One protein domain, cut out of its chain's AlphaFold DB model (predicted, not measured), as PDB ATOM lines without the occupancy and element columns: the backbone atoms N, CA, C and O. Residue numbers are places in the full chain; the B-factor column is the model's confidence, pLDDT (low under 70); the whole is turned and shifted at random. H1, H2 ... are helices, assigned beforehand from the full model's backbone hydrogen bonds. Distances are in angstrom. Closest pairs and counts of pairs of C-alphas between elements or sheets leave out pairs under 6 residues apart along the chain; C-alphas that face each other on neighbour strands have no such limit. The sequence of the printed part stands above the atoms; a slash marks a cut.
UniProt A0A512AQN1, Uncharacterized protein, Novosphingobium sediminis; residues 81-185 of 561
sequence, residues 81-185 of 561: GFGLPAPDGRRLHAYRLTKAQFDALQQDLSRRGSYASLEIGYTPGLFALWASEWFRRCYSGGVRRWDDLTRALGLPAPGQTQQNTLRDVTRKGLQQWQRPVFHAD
ATOM      1  N   GLY A  81     211.281 331.460 211.752       89.50
ATOM      2  CA  GLY A  81     211.614 332.044 210.444       89.50
ATOM      3  C   GLY A  81     210.471 332.844 209.803       89.50
ATOM      4  O   GLY A  81     210.715 333.660 208.921       89.50
ATOM      5  N   PHE A  82     209.239 332.660 210.286       91.00
ATOM      6  CA  PHE A  82     208.057 333.432 209.899       91.00
ATOM      7  C   PHE A  82     207.627 334.421 210.994       91.00
ATOM      8  O   PHE A  82     206.530 334.964 210.930       91.00
ATOM      9  N   GLY A  83     208.462 334.662 212.010       89.12
ATOM     10  CA  GLY A  83     208.162 335.575 213.115       89.12
ATOM     11  C   GLY A  83     207.109 335.048 214.093       89.12
ATOM     12  O   GLY A  83     206.381 335.845 214.676       89.12
ATOM     13  N   LEU A  84     206.990 333.724 214.245       89.25
ATOM     14  CA  LEU A  84     206.015 333.091 215.136       89.25
ATOM     15  C   LEU A  84     206.686 332.460 216.365       89.25
ATOM     16  O   LEU A  84     207.820 331.977 216.264       89.25
ATOM     17  N   PRO A  85     205.997 332.441 217.521       90.25
ATOM     18  CA  PRO A  85     206.517 331.817 218.730       90.25
ATOM     19  C   PRO A  85     206.609 330.292 218.594       90.25
ATOM     20  O   PRO A  85     206.095 329.681 217.654       90.25
ATOM     21  N   ALA A  86     207.268 329.671 219.572       89.38
ATOM     22  CA  ALA A  86     207.278 328.222 219.695       89.38
ATOM     23  C   ALA A  86     205.858 327.662 219.907       89.38
ATOM     24  O   ALA A  86     205.027 328.335 220.522       89.38
ATOM     25  N   PRO A  87     205.588 326.426 219.454       91.00
ATOM     26  CA  PRO A  87     204.330 325.753 219.732       91.00
ATOM     27  C   PRO A  87     204.011 325.681 221.226       91.00
ATOM     28  O   PRO A  87     204.784 325.128 222.007       91.00
ATOM     29  N   ASP A  88     202.840 326.174 221.612       86.75
ATOM     30  CA  ASP A  88     202.374 326.173 223.005       86.75
ATOM     31  C   ASP A  88     201.012 325.484 223.192       86.75
ATOM     32  O   ASP A  88     200.418 325.530 224.269       86.75
ATOM     33  N   GLY A  89     200.515 324.825 222.141       86.62
ATOM     34  CA  GLY A  89     199.246 324.109 222.161       86.62
ATOM     35  C   GLY A  89     198.010 324.976 221.933       86.62
ATOM     36  O   GLY A  89     196.913 324.412 221.874       86.62
ATOM     37  N   ARG A  90     198.121 326.304 221.756       87.69
ATOM     38  CA  ARG A  90     196.970 327.126 221.335       87.69
ATOM     39  C   ARG A  90     196.478 326.714 219.941       87.69
ATOM     40  O   ARG A  90     197.250 326.182 219.143       87.69
ATOM     41  N   ARG A  91     195.196 326.959 219.637       88.12
ATOM     42  CA  ARG A  91     194.623 326.691 218.301       88.12
ATOM     43  C   ARG A  91     195.397 327.440 217.210       88.12
ATOM     44  O   ARG A  91     195.886 328.540 217.453       88.12
ATOM     45  N   LEU A  92     195.480 326.878 216.003       92.19
ATOM     46  CA  LEU A  92     196.370 327.417 214.959       92.19
ATOM     47  C   LEU A  92     196.024 328.854 214.517       92.19
ATOM     48  O   LEU A  92     196.930 329.652 214.286       92.19
ATOM     49  N   HIS A  93     194.748 329.245 214.494       88.62
ATOM     50  CA  HIS A  93     194.355 330.633 214.200       88.62
ATOM     51  C   HIS A  93     194.849 331.655 215.241       88.62
ATOM     52  O   HIS A  93     194.977 332.839 214.924       88.62
ATOM     53  N   ALA A  94     195.136 331.225 216.476       87.31
ATOM     54  CA  ALA A  94     195.584 332.100 217.563       87.31
ATOM     55  C   ALA A  94     197.072 332.487 217.445       87.31
ATOM     56  O   ALA A  94     197.557 333.303 218.224       87.31
ATOM     57  N   TYR A  95     197.791 331.949 216.452       89.06
ATOM     58  CA  TYR A  95     199.120 332.430 216.054       89.06
ATOM     59  C   TYR A  95     199.059 333.650 215.116       89.06
ATOM     60  O   TYR A  95     200.100 334.222 214.809       89.06
ATOM     61  N   ARG A  96     197.854 334.064 214.680       86.25
ATOM     62  CA  ARG A  96     197.569 335.346 214.004       86.25
ATOM     63  C   ARG A  96     198.512 335.673 212.839       86.25
ATOM     64  O   ARG A  96     199.100 336.751 212.783       86.25
ATOM     65  N   LEU A  97     198.621 334.760 211.873       90.69
ATOM     66  CA  LEU A  97     199.433 334.996 210.679       90.69
ATOM     67  C   LEU A  97     198.940 336.245 209.949       90.69
ATOM     68  O   LEU A  97     197.796 336.316 209.493       90.69
ATOM     69  N   THR A  98     199.827 337.219 209.783       90.06
ATOM     70  CA  THR A  98     199.608 338.333 208.860       90.06
ATOM     71  C   THR A  98     199.556 337.821 207.422       90.06
ATOM     72  O   THR A  98     200.033 336.728 207.109       90.06
ATOM     73  N   LYS A  99     199.013 338.632 206.504       90.25
ATOM     74  CA  LYS A  99     199.012 338.286 205.075       90.25
ATOM     75  C   LYS A  99     200.436 338.034 204.557       90.25
ATOM     76  O   LYS A  99     200.653 337.063 203.850       90.25
ATOM     77  N   ALA A 100     201.404 338.857 204.963       92.62
ATOM     78  CA  ALA A 100     202.800 338.706 204.555       92.62
ATOM     79  C   ALA A 100     203.426 337.393 205.059       92.62
ATOM     80  O   ALA A 100     204.098 336.706 204.297       92.62
ATOM     81  N   GLN A 101     203.172 337.014 206.317       94.94
ATOM     82  CA  GLN A 101     203.649 335.741 206.874       94.94
ATOM     83  C   GLN A 101     202.993 334.541 206.189       94.94
ATOM     84  O   GLN A 101     203.677 333.569 205.881       94.94
ATOM     85  N   PHE A 102     201.687 334.620 205.921       95.38
ATOM     86  CA  PHE A 102     200.962 333.602 205.165       95.38
ATOM     87  C   PHE A 102     201.527 333.436 203.745       95.38
ATOM     88  O   PHE A 102     201.841 332.315 203.348       95.38
ATOM     89  N   ASP A 103     201.727 334.539 203.017       95.81
ATOM     90  CA  ASP A 103     202.272 334.530 201.655       95.81
ATOM     91  C   ASP A 103     203.709 333.966 201.640       95.81
ATOM     92  O   ASP A 103     204.041 333.127 200.800       95.81
ATOM     93  N   ALA A 104     204.553 334.356 202.604       96.31
ATOM     94  CA  ALA A 104     205.915 333.838 202.749       96.31
ATOM     95  C   ALA A 104     205.939 332.333 203.072       96.31
ATOM     96  O   ALA A 104     206.736 331.584 202.502       96.31
ATOM     97  N   LEU A 105     205.048 331.879 203.958       96.50
ATOM     98  CA  LEU A 105     204.909 330.470 204.322       96.50
ATOM     99  C   LEU A 105     204.414 329.629 203.142       96.50
ATOM    100  O   LEU A 105     204.947 328.549 202.895       96.50
ATOM    101  N   GLN A 106     203.455 330.142 202.366       97.31
ATOM    102  CA  GLN A 106     202.994 329.485 201.145       97.31
ATOM    103  C   GLN A 106     204.137 329.336 200.135       97.31
ATOM    104  O   GLN A 106     204.348 328.251 199.602       97.31
ATOM    105  N   GLN A 107     204.917 330.396 199.910       96.62
ATOM    106  CA  GLN A 107     206.068 330.359 199.002       96.62
ATOM    107  C   GLN A 107     207.160 329.391 199.470       96.62
ATOM    108  O   GLN A 107     207.786 328.725 198.644       96.62
ATOM    109  N   ASP A 108     207.419 329.294 200.777       95.88
ATOM    110  CA  ASP A 108     208.337 328.291 201.324       95.88
ATOM    111  C   ASP A 108     207.856 326.868 201.033       95.88
ATOM    112  O   ASP A 108     208.612 326.065 200.487       95.88
ATOM    113  N   LEU A 109     206.587 326.573 201.321       96.25
ATOM    114  CA  LEU A 109     206.007 325.253 201.086       96.25
ATOM    115  C   LEU A 109     205.963 324.899 199.592       96.25
ATOM    116  O   LEU A 109     206.324 323.780 199.225       96.25
ATOM    117  N   SER A 110     205.616 325.850 198.721       95.56
ATOM    118  CA  SER A 110     205.633 325.667 197.265       95.56
ATOM    119  C   SER A 110     207.029 325.365 196.720       95.56
ATOM    120  O   SER A 110     207.178 324.477 195.883       95.56
ATOM    121  N   ARG A 111     208.076 326.045 197.213       94.25
ATOM    122  CA  ARG A 111     209.463 325.823 196.755       94.25
ATOM    123  C   ARG A 111     209.983 324.417 197.046       94.25
ATOM    124  O   ARG A 111     210.881 323.952 196.350       94.25
ATOM    125  N   ARG A 112     209.428 323.727 198.044       91.50
ATOM    126  CA  ARG A 112     209.816 322.347 198.377       91.50
ATOM    127  C   ARG A 112     209.323 321.330 197.334       91.50
ATOM    128  O   ARG A 112     209.899 320.249 197.214       91.50
ATOM    129  N   GLY A 113     208.291 321.685 196.559       82.50
ATOM    130  CA  GLY A 113     207.970 321.107 195.248       82.50
ATOM    131  C   GLY A 113     207.555 319.631 195.197       82.50
ATOM    132  O   GLY A 113     207.356 319.102 194.106       82.50
ATOM    133  N   SER A 114     207.429 318.930 196.330       91.69
ATOM    134  CA  SER A 114     207.060 317.507 196.343       91.69
ATOM    135  C   SER A 114     206.321 317.080 197.611       91.69
ATOM    136  O   SER A 114     206.554 317.615 198.692       91.69
ATOM    137  N   TYR A 115     205.486 316.042 197.510       91.94
ATOM    138  CA  TYR A 115     204.796 315.453 198.665       91.94
ATOM    139  C   TYR A 115     205.761 314.913 199.729       91.94
ATOM    140  O   TYR A 115     205.549 315.147 200.915       91.94
ATOM    141  N   ALA A 116     206.852 314.260 199.313       91.44
ATOM    142  CA  ALA A 116     207.852 313.708 200.228       91.44
ATOM    143  C   ALA A 116     208.522 314.797 201.080       91.44
ATOM    144  O   ALA A 116     208.777 314.598 202.265       91.44
ATOM    145  N   SER A 117     208.755 315.981 200.505       92.38
ATOM    146  CA  SER A 117     209.351 317.102 201.236       92.38
ATOM    147  C   SER A 117     208.476 317.622 202.383       92.38
ATOM    148  O   SER A 117     209.008 318.136 203.369       92.38
ATOM    149  N   LEU A 118     207.148 317.449 202.294       93.44
ATOM    150  CA  LEU A 118     206.208 317.864 203.337       93.44
ATOM    151  C   LEU A 118     206.317 317.007 204.602       93.44
ATOM    152  O   LEU A 118     205.896 317.443 205.668       93.44
ATOM    153  N   GLU A 119     206.902 315.812 204.512       92.81
ATOM    154  CA  GLU A 119     207.046 314.890 205.643       92.81
ATOM    155  C   GLU A 119     208.297 315.131 206.493       92.81
ATOM    156  O   GLU A 119     208.420 314.562 207.579       92.81
ATOM    157  N   ILE A 120     209.237 315.944 206.004       92.19
ATOM    158  CA  ILE A 120     210.581 316.053 206.572       92.19
ATOM    159  C   ILE A 120     210.606 317.065 207.720       92.19
ATOM    160  O   ILE A 120     210.177 318.211 207.569       92.19
ATOM    161  N   GLY A 121     211.188 316.672 208.857       91.94
ATOM    162  CA  GLY A 121     211.461 317.568 209.985       91.94
ATOM    163  C   GLY A 121     210.204 318.272 210.502       91.94
ATOM    164  O   GLY A 121     209.219 317.623 210.848       91.94
ATOM    165  N   TYR A 122     210.235 319.607 210.543       94.25
ATOM    166  CA  TYR A 122     209.123 320.456 211.002       94.25
ATOM    167  C   TYR A 122     208.212 320.974 209.878       94.25
ATOM    168  O   TYR A 122     207.307 321.772 210.114       94.25
ATOM    169  N   THR A 123     208.422 320.507 208.645       95.50
ATOM    170  CA  THR A 123     207.551 320.834 207.506       95.50
ATOM    171  C   THR A 123     206.092 320.429 207.729       95.50
ATOM    172  O   THR A 123     205.223 321.216 207.359       95.50
ATOM    173  N   PRO A 124     205.780 319.294 208.388       96.94
ATOM    174  CA  PRO A 124     204.403 318.963 208.737       96.94
ATOM    175  C   PRO A 124     203.698 320.046 209.561       96.94
ATOM    176  O   PRO A 124     202.553 320.391 209.279       96.94
ATOM    177  N   GLY A 125     204.382 320.620 210.553       96.00
ATOM    178  CA  GLY A 125     203.863 321.704 211.383       96.00
ATOM    179  C   GLY A 125     203.625 322.968 210.567       96.00
ATOM    180  O   GLY A 125     202.551 323.563 210.649       96.00
ATOM    181  N   LEU A 126     204.582 323.343 209.718       96.75
ATOM    182  CA  LEU A 126     204.433 324.474 208.796       96.75
ATOM    183  C   LEU A 126     203.254 324.280 207.828       96.75
ATOM    184  O   LEU A 126     202.467 325.204 207.632       96.75
ATOM    185  N   PHE A 127     203.086 323.070 207.287       97.44
ATOM    186  CA  PHE A 127     201.957 322.716 206.430       97.44
ATOM    187  C   PHE A 127     200.621 322.816 207.172       97.44
ATOM    188  O   PHE A 127     199.693 323.422 206.648       97.44
ATOM    189  N   ALA A 128     200.514 322.265 208.386       97.44
ATOM    190  CA  ALA A 128     199.276 322.315 209.164       97.44
ATOM    191  C   ALA A 128     198.862 323.761 209.479       97.44
ATOM    192  O   ALA A 128     197.705 324.127 209.281       97.44
ATOM    193  N   LEU A 129     199.819 324.598 209.893       96.75
ATOM    194  CA  LEU A 129     199.593 326.020 210.150       96.75
ATOM    195  C   LEU A 129     199.119 326.756 208.890       96.75
ATOM    196  O   LEU A 129     198.109 327.459 208.926       96.75
ATOM    197  N   TRP A 130     199.826 326.567 207.774       97.50
ATOM    198  CA  TRP A 130     199.464 327.168 206.494       97.50
ATOM    199  C   TRP A 130     198.087 326.708 206.008       97.50
ATOM    200  O   TRP A 130     197.277 327.541 205.618       97.50
ATOM    201  N   ALA A 131     197.797 325.407 206.058       97.12
ATOM    202  CA  ALA A 131     196.545 324.846 205.563       97.12
ATOM    203  C   ALA A 131     195.341 325.322 206.388       97.12
ATOM    204  O   ALA A 131     194.298 325.649 205.822       97.12
ATOM    205  N   SER A 132     195.487 325.417 207.712       95.62
ATOM    206  CA  SER A 132     194.476 326.024 208.582       95.62
ATOM    207  C   SER A 132     194.223 327.490 208.228       95.62
ATOM    208  O   SER A 132     193.072 327.899 208.077       95.62
ATOM    209  N   GLU A 133     195.279 328.272 208.018       94.81
ATOM    210  CA  GLU A 133     195.148 329.673 207.616       94.81
ATOM    211  C   GLU A 133     194.580 329.825 206.190       94.81
ATOM    212  O   GLU A 133     193.808 330.748 205.921       94.81
ATOM    213  N   TRP A 134     194.875 328.887 205.285       95.75
ATOM    214  CA  TRP A 134     194.292 328.827 203.944       95.75
ATOM    215  C   TRP A 134     192.780 328.586 204.005       95.75
ATOM    216  O   TRP A 134     192.021 329.303 203.350       95.75
ATOM    217  N   PHE A 135     192.313 327.648 204.842       92.12
ATOM    218  CA  PHE A 135     190.875 327.443 205.063       92.12
ATOM    219  C   PHE A 135     190.190 328.679 205.643       92.12
ATOM    220  O   PHE A 135     189.032 328.945 205.341       92.12
ATOM    221  N   ARG A 136     190.896 329.473 206.445       90.69
ATOM    222  CA  ARG A 136     190.348 330.728 206.953       90.69
ATOM    223  C   ARG A 136     190.239 331.794 205.858       90.69
ATOM    224  O   ARG A 136     189.226 332.484 205.776       90.69
ATOM    225  N   ARG A 137     191.286 331.966 205.045       90.75
ATOM    226  CA  ARG A 137     191.426 333.087 204.093       90.75
ATOM    227  C   ARG A 137     190.791 332.838 202.729       90.75
ATOM    228  O   ARG A 137     190.219 333.756 202.153       90.75
ATOM    229  N   CYS A 138     190.961 331.636 202.191       89.25
ATOM    230  CA  CYS A 138     190.766 331.352 200.768       89.25
ATOM    231  C   CYS A 138     189.585 330.423 200.490       89.25
ATOM    232  O   CYS A 138     189.085 330.388 199.368       89.25
ATOM    233  N   TYR A 139     189.135 329.664 201.485       86.00
ATOM    234  CA  TYR A 139     188.016 328.751 201.310       86.00
ATOM    235  C   TYR A 139     186.701 329.516 201.171       86.00
ATOM    236  O   TYR A 139     186.368 330.361 201.999       86.00
ATOM    237  N   SER A 140     185.940 329.192 200.130       77.69
ATOM    238  CA  SER A 140     184.680 329.849 199.768       77.69
ATOM    239  C   SER A 140     183.436 329.004 200.079       77.69
ATOM    240  O   SER A 140     182.365 329.288 199.547       77.69
ATOM    241  N   GLY A 141     183.568 327.960 200.907       73.00
ATOM    242  CA  GLY A 141     182.498 327.003 201.224       73.00
ATOM    243  C   GLY A 141     182.488 325.748 200.331       73.00
ATOM    244  O   GLY A 141     183.201 325.673 199.332       73.00
ATOM    245  N   GLY A 142     181.673 324.750 200.695       74.50
ATOM    246  CA  GLY A 142     181.493 323.493 199.945       74.50
ATOM    247  C   GLY A 142     182.349 322.313 200.433       74.50
ATOM    248  O   GLY A 142     182.919 322.330 201.516       74.50
ATOM    249  N   VAL A 143     182.454 321.233 199.656       80.19
ATOM    250  CA  VAL A 143     183.212 320.042 200.095       80.19
ATOM    251  C   VAL A 143     184.710 320.356 200.159       80.19
ATOM    252  O   VAL A 143     185.306 320.714 199.148       80.19
ATOM    253  N   ARG A 144     185.330 320.174 201.330       87.12
ATOM    254  CA  ARG A 144     186.776 320.368 201.543       87.12
ATOM    255  C   ARG A 144     187.563 319.268 200.830       87.12
ATOM    256  O   ARG A 144     187.272 318.087 201.024       87.12
ATOM    257  N   ARG A 145     188.574 319.631 200.038       90.62
ATOM    258  CA  ARG A 145     189.394 318.674 199.279       90.62
ATOM    259  C   ARG A 145     190.879 318.942 199.467       90.62
ATOM    260  O   ARG A 145     191.311 320.089 199.528       90.62
ATOM    261  N   TRP A 146     191.669 317.869 199.501       94.88
ATOM    262  CA  TRP A 146     193.131 317.970 199.462       94.88
ATOM    263  C   TRP A 146     193.611 318.681 198.195       94.88
ATOM    264  O   TRP A 146     194.539 319.480 198.271       94.88
ATOM    265  N   ASP A 147     192.925 318.455 197.075       94.00
ATOM    266  CA  ASP A 147     193.192 319.059 195.770       94.00
ATOM    267  C   ASP A 147     193.275 320.587 195.813       94.00
ATOM    268  O   ASP A 147     194.057 321.180 195.073       94.00
ATOM    269  N   ASP A 148     192.481 321.237 196.667       93.75
ATOM    270  CA  ASP A 148     192.477 322.696 196.768       93.75
ATOM    271  C   ASP A 148     193.753 323.214 197.438       93.75
ATOM    272  O   ASP A 148     194.371 324.163 196.948       93.75
ATOM    273  N   LEU A 149     194.205 322.525 198.488       95.50
ATOM    274  CA  LEU A 149     195.467 322.817 199.167       95.50
ATOM    275  C   LEU A 149     196.665 322.507 198.264       95.50
ATOM    276  O   LEU A 149     197.575 323.321 198.129       95.50
ATOM    277  N   THR A 150     196.676 321.350 197.602       95.69
ATOM    278  CA  THR A 150     197.795 320.963 196.729       95.69
ATOM    279  C   THR A 150     197.904 321.891 195.527       95.69
ATOM    280  O   THR A 150     199.012 322.290 195.174       95.69
ATOM    281  N   ARG A 151     196.771 322.317 194.950       95.31
ATOM    282  CA  ARG A 151     196.737 323.312 193.871       95.31
ATOM    283  C   ARG A 151     197.307 324.652 194.325       95.31
ATOM    284  O   ARG A 151     198.102 325.233 193.594       95.31
ATOM    285  N   ALA A 152     196.954 325.116 195.525       95.06
ATOM    286  CA  ALA A 152     197.501 326.354 196.085       95.06
ATOM    287  C   ALA A 152     199.022 326.287 196.318       95.06
ATOM    288  O   ALA A 152     199.698 327.308 196.212       95.06
ATOM    289  N   LEU A 153     199.568 325.093 196.575       96.12
ATOM    290  CA  LEU A 153     201.012 324.868 196.683       96.12
ATOM    291  C   LEU A 153     201.714 324.619 195.338       96.12
ATOM    292  O   LEU A 153     202.942 324.565 195.320       96.12
ATOM    293  N   GLY A 154     200.980 324.478 194.230       94.94
ATOM    294  CA  GLY A 154     201.541 324.113 192.924       94.94
ATOM    295  C   GLY A 154     201.915 322.629 192.795       94.94
ATOM    296  O   GLY A 154     202.707 322.267 191.929       94.94
ATOM    297  N   LEU A 155     201.366 321.764 193.651       94.50
ATOM    298  CA  LEU A 155     201.565 320.316 193.591       94.50
ATOM    299  C   LEU A 155     200.548 319.658 192.632       94.50
ATOM    300  O   LEU A 155     199.399 320.107 192.558       94.50
ATOM    301  N   PRO A 156     200.921 318.566 191.934       93.31
ATOM    302  CA  PRO A 156     199.991 317.793 191.106       93.31
ATOM    303  C   PRO A 156     198.800 317.277 191.916       93.31
ATOM    304  O   PRO A 156     198.958 317.007 193.103       93.31
ATOM    305  N   ALA A 157     197.638 317.075 191.288       92.94
ATOM    306  CA  ALA A 157     196.452 316.556 191.974       92.94
ATOM    307  C   ALA A 157     196.752 315.229 192.717       92.94
ATOM    308  O   ALA A 157     197.381 314.334 192.141       92.94
ATOM    309  N   PRO A 158     196.349 315.089 193.994       93.81
ATOM    310  CA  PRO A 158     196.738 313.956 194.816       93.81
ATOM    311  C   PRO A 158     195.919 312.700 194.484       93.81
ATOM    312  O   PRO A 158     194.713 312.629 194.727       93.81
ATOM    313  N   GLY A 159     196.608 311.657 194.017       93.00
ATOM    314  CA  GLY A 159     196.074 310.296 194.014       93.00
ATOM    315  C   GLY A 159     195.957 309.721 195.432       93.00
ATOM    316  O   GLY A 159     196.302 310.368 196.425       93.00
ATOM    317  N   GLN A 160     195.507 308.469 195.549       91.69
ATOM    318  CA  GLN A 160     195.261 307.835 196.852       91.69
ATOM    319  C   GLN A 160     196.500 307.830 197.768       91.69
ATOM    320  O   GLN A 160     196.392 308.135 198.958       91.69
ATOM    321  N   THR A 161     197.680 307.526 197.219       92.75
ATOM    322  CA  THR A 161     198.943 307.504 197.972       92.75
ATOM    323  C   THR A 161     199.287 308.887 198.519       92.75
ATOM    324  O   THR A 161     199.576 309.024 199.704       92.75
ATOM    325  N   GLN A 162     199.182 309.931 197.692       94.50
ATOM    326  CA  GLN A 162     199.464 311.308 198.098       94.50
ATOM    327  C   GLN A 162     198.461 311.808 199.142       94.50
ATOM    328  O   GLN A 162     198.846 312.513 200.071       94.50
ATOM    329  N   GLN A 163     197.189 311.411 199.051       94.00
ATOM    330  CA  GLN A 163     196.213 311.734 200.093       94.00
ATOM    331  C   GLN A 163     196.568 311.084 201.436       94.00
ATOM    332  O   GLN A 163     196.394 311.716 202.475       94.00
ATOM    333  N   ASN A 164     197.088 309.852 201.442       93.06
ATOM    334  CA  ASN A 164     197.576 309.217 202.670       93.06
ATOM    335  C   ASN A 164     198.784 309.967 203.245       93.06
ATOM    336  O   ASN A 164     198.787 310.265 204.438       93.06
ATOM    337  N   THR A 165     199.733 310.381 202.397       94.75
ATOM    338  CA  THR A 165     200.838 311.259 202.809       94.75
ATOM    339  C   THR A 165     200.318 312.545 203.449       94.75
ATOM    340  O   THR A 165     200.755 312.902 204.536       94.75
ATOM    341  N   LEU A 166     199.339 313.228 202.847       96.06
ATOM    342  CA  LEU A 166     198.774 314.465 203.404       96.06
ATOM    343  C   LEU A 166     198.072 314.253 204.754       96.06
ATOM    344  O   LEU A 166     198.185 315.100 205.644       96.06
ATOM    345  N   ARG A 167     197.388 313.116 204.942       95.44
ATOM    346  CA  ARG A 167     196.817 312.722 206.244       95.44
ATOM    347  C   ARG A 167     197.919 312.559 207.294       95.44
ATOM    348  O   ARG A 167     197.803 313.109 208.387       95.44
ATOM    349  N   ASP A 168     199.013 311.883 206.950       94.56
ATOM    350  CA  ASP A 168     200.157 311.695 207.846       94.56
ATOM    351  C   ASP A 168     200.918 312.989 208.143       94.56
ATOM    352  O   ASP A 168     201.271 313.240 209.297       94.56
ATOM    353  N   VAL A 169     201.125 313.843 207.140       96.38
ATOM    354  CA  VAL A 169     201.680 315.195 207.299       96.38
ATOM    355  C   VAL A 169     200.801 315.995 208.256       96.38
ATOM    356  O   VAL A 169     201.300 316.583 209.210       96.38
ATOM    357  N   THR A 170     199.482 315.963 208.078       96.88
ATOM    358  CA  THR A 170     198.549 316.683 208.955       96.88
ATOM    359  C   THR A 170     198.610 316.161 210.387       96.88
ATOM    360  O   THR A 170     198.710 316.949 211.325       96.88
ATOM    361  N   ARG A 171     198.625 314.836 210.574       95.69
ATOM    362  CA  ARG A 171     198.774 314.195 211.887       95.69
ATOM    363  C   ARG A 171     200.067 314.622 212.589       95.69
ATOM    364  O   ARG A 171     200.019 315.063 213.734       95.69
ATOM    365  N   LYS A 172     201.211 314.505 211.902       95.06
ATOM    366  CA  LYS A 172     202.537 314.904 212.413       95.06
ATOM    367  C   LYS A 172     202.569 316.401 212.732       95.06
ATOM    368  O   LYS A 172     203.084 316.792 213.774       95.06
ATOM    369  N   GLY A 173     201.992 317.232 211.866       95.94
ATOM    370  CA  GLY A 173     201.948 318.679 212.037       95.94
ATOM    371  C   GLY A 173     201.122 319.115 213.239       95.94
ATOM    372  O   GLY A 173     201.602 319.886 214.065       95.94
ATOM    373  N   LEU A 174     199.916 318.567 213.398       94.81
ATOM    374  CA  LEU A 174     199.084 318.823 214.575       94.81
ATOM    375  C   LEU A 174     199.784 318.363 215.860       94.81
ATOM    376  O   LEU A 174     199.783 319.099 216.842       94.81
ATOM    377  N   GLN A 175     200.475 317.220 215.840       94.19
ATOM    378  CA  GLN A 175     201.285 316.767 216.974       94.19
ATOM    379  C   GLN A 175     202.429 317.741 217.309       94.19
ATOM    380  O   GLN A 175     202.646 318.032 218.484       94.19
ATOM    381  N   GLN A 176     203.130 318.279 216.305       94.56
ATOM    382  CA  GLN A 176     204.173 319.303 216.493       94.56
ATOM    383  C   GLN A 176     203.616 320.591 217.111       94.56
ATOM    384  O   GLN A 176     204.292 321.230 217.914       94.56
ATOM    385  N   TRP A 177     202.365 320.932 216.795       93.69
ATOM    386  CA  TRP A 177     201.630 322.034 217.419       93.69
ATOM    387  C   TRP A 177     200.958 321.680 218.751       93.69
ATOM    388  O   TRP A 177     200.323 322.542 219.352       93.69
ATOM    389  N   GLN A 178     201.097 320.437 219.225       92.50
ATOM    390  CA  GLN A 178     200.434 319.914 220.425       92.50
ATOM    391  C   GLN A 178     198.897 319.997 220.346       92.50
ATOM    392  O   GLN A 178     198.211 320.252 221.337       92.50
ATOM    393  N   ARG A 179     198.344 319.778 219.148       91.94
ATOM    394  CA  ARG A 179     196.909 319.818 218.850       91.94
ATOM    395  C   ARG A 179     196.349 318.413 218.608       91.94
ATOM    396  O   ARG A 179     196.980 317.615 217.912       91.94
ATOM    397  N   PRO A 180     195.168 318.089 219.161       89.38
ATOM    398  CA  PRO A 180     194.502 316.827 218.874       89.38
ATOM    399  C   PRO A 180     193.912 316.824 217.458       89.38
ATOM    400  O   PRO A 180     193.592 317.873 216.900       89.38
ATOM    401  N   VAL A 181     193.714 315.630 216.899       87.06
ATOM    402  CA  VAL A 181     192.942 315.458 215.661       87.06
ATOM    403  C   VAL A 181     191.469 315.258 216.009       87.06
ATOM    404  O   VAL A 181     191.147 314.531 216.952       87.06
ATOM    405  N   PHE A 182     190.571 315.895 215.264       77.81
ATOM    406  CA  PHE A 182     189.136 315.705 215.429       77.81
ATOM    407  C   PHE A 182     188.690 314.343 214.874       77.81
ATOM    408  O   PHE A 182     189.157 313.896 213.821       77.81
ATOM    409  N   HIS A 183     187.770 313.698 215.590       75.44
ATOM    410  CA  HIS A 183     187.177 312.414 215.228       75.44
ATOM    411  C   HIS A 183     185.654 312.575 215.190       75.44
ATOM    412  O   HIS A 183     185.079 313.093 216.145       75.44
ATOM    413  N   ALA A 184     185.016 312.127 214.109       64.50
ATOM    414  CA  ALA A 184     183.559 312.068 213.969       64.50
ATOM    415  C   ALA A 184     183.162 310.629 213.628       64.50
ATOM    416  O   ALA A 184     183.789 310.035 212.754       64.50
ATOM    417  N   ASP A 185     182.186 310.053 214.335       65.06
ATOM    418  CA  ASP A 185     181.713 308.669 214.138       65.06
ATOM    419  C   ASP A 185     182.843 307.626 214.039       65.06
ATOM    420  O   ASP A 185     182.823 306.713 213.218       65.06
TER     421      ASP A 185
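This is residues 81 to 185 of the 561 residues of an uncharacterized protein of Novosphingobium sediminis (UniProt A0A512AQN1). A helix, H4, runs through the middle of a small all-helix body, with H2 on one side of it and the longest helix, H6, crossing it on the other. Short H1 packs on H4 at one end of the body, and H5 lies toward the other end, meeting the end of H2. The printed part has 105 residues with six named helices, H1 to H6 in order, and no named strand. It is compact, with a radius of gyration of the C-alphas of 13.1 A and spans of 35 by 34 by 31 A.

Residues 81 to 91 precede H1, residues 92 to 95, which begins at C-alpha 92 (196.370, 327.417, 214.959). H2 is residues 99 to 111, 18.3 A long, and H3 is residues 116 to 119. H4 is residues 123 to 137, 20.5 A. H5 is residues 146 to 153, 10.8 A. H6 is residues 160 to 176, 24.4 A, ending at C-alpha 176 (204.173, 319.303, 216.493).

H4 is the hub, and the helix packing is mostly crossed, with no shallow tilt among the three touching pairs given one. H4 touches H6 about perpendicular, at 84 degrees; the closest C-alphas, of Gly 125 and Gly 173, are 3.6 A apart. H4 touches H2 at a steep tilt of 48 degrees, opposite ways, closest at the C-alphas of Leu 105 and Trp 130, 6.7 A. Residues 129 to 133 of H4 touch H1, closest at the C-alphas of Leu 92 and Leu 129, 6.0 A. H3 and H4 only just touch, only at the corner, with 3 pairs of C-alphas within 8 A, the closest those of Leu 118 and Pro 124, 5.8 A. Residues 165 to 169 of H6 touch H3, closest at the C-alphas of Glu 119 and Val 169, 5.6 A. Residues 106 to 110 of H2 touch H5, closest at the C-alphas of Ser 110 and Leu 153, 4.7 A. H2 and H6 are apart. In H2, H4, H5 and H6 every O i to N i+4 pair is within hydrogen-bond range; H1 and H3 are too short for such a pair.

The C-alphas farthest apart, of Gly 81 and Asp 185, are 38.1 A apart. The printed part has no cut, and no link is long. Mean pLDDT of the printed part is 91.5; residues 184 to 185 are under 70.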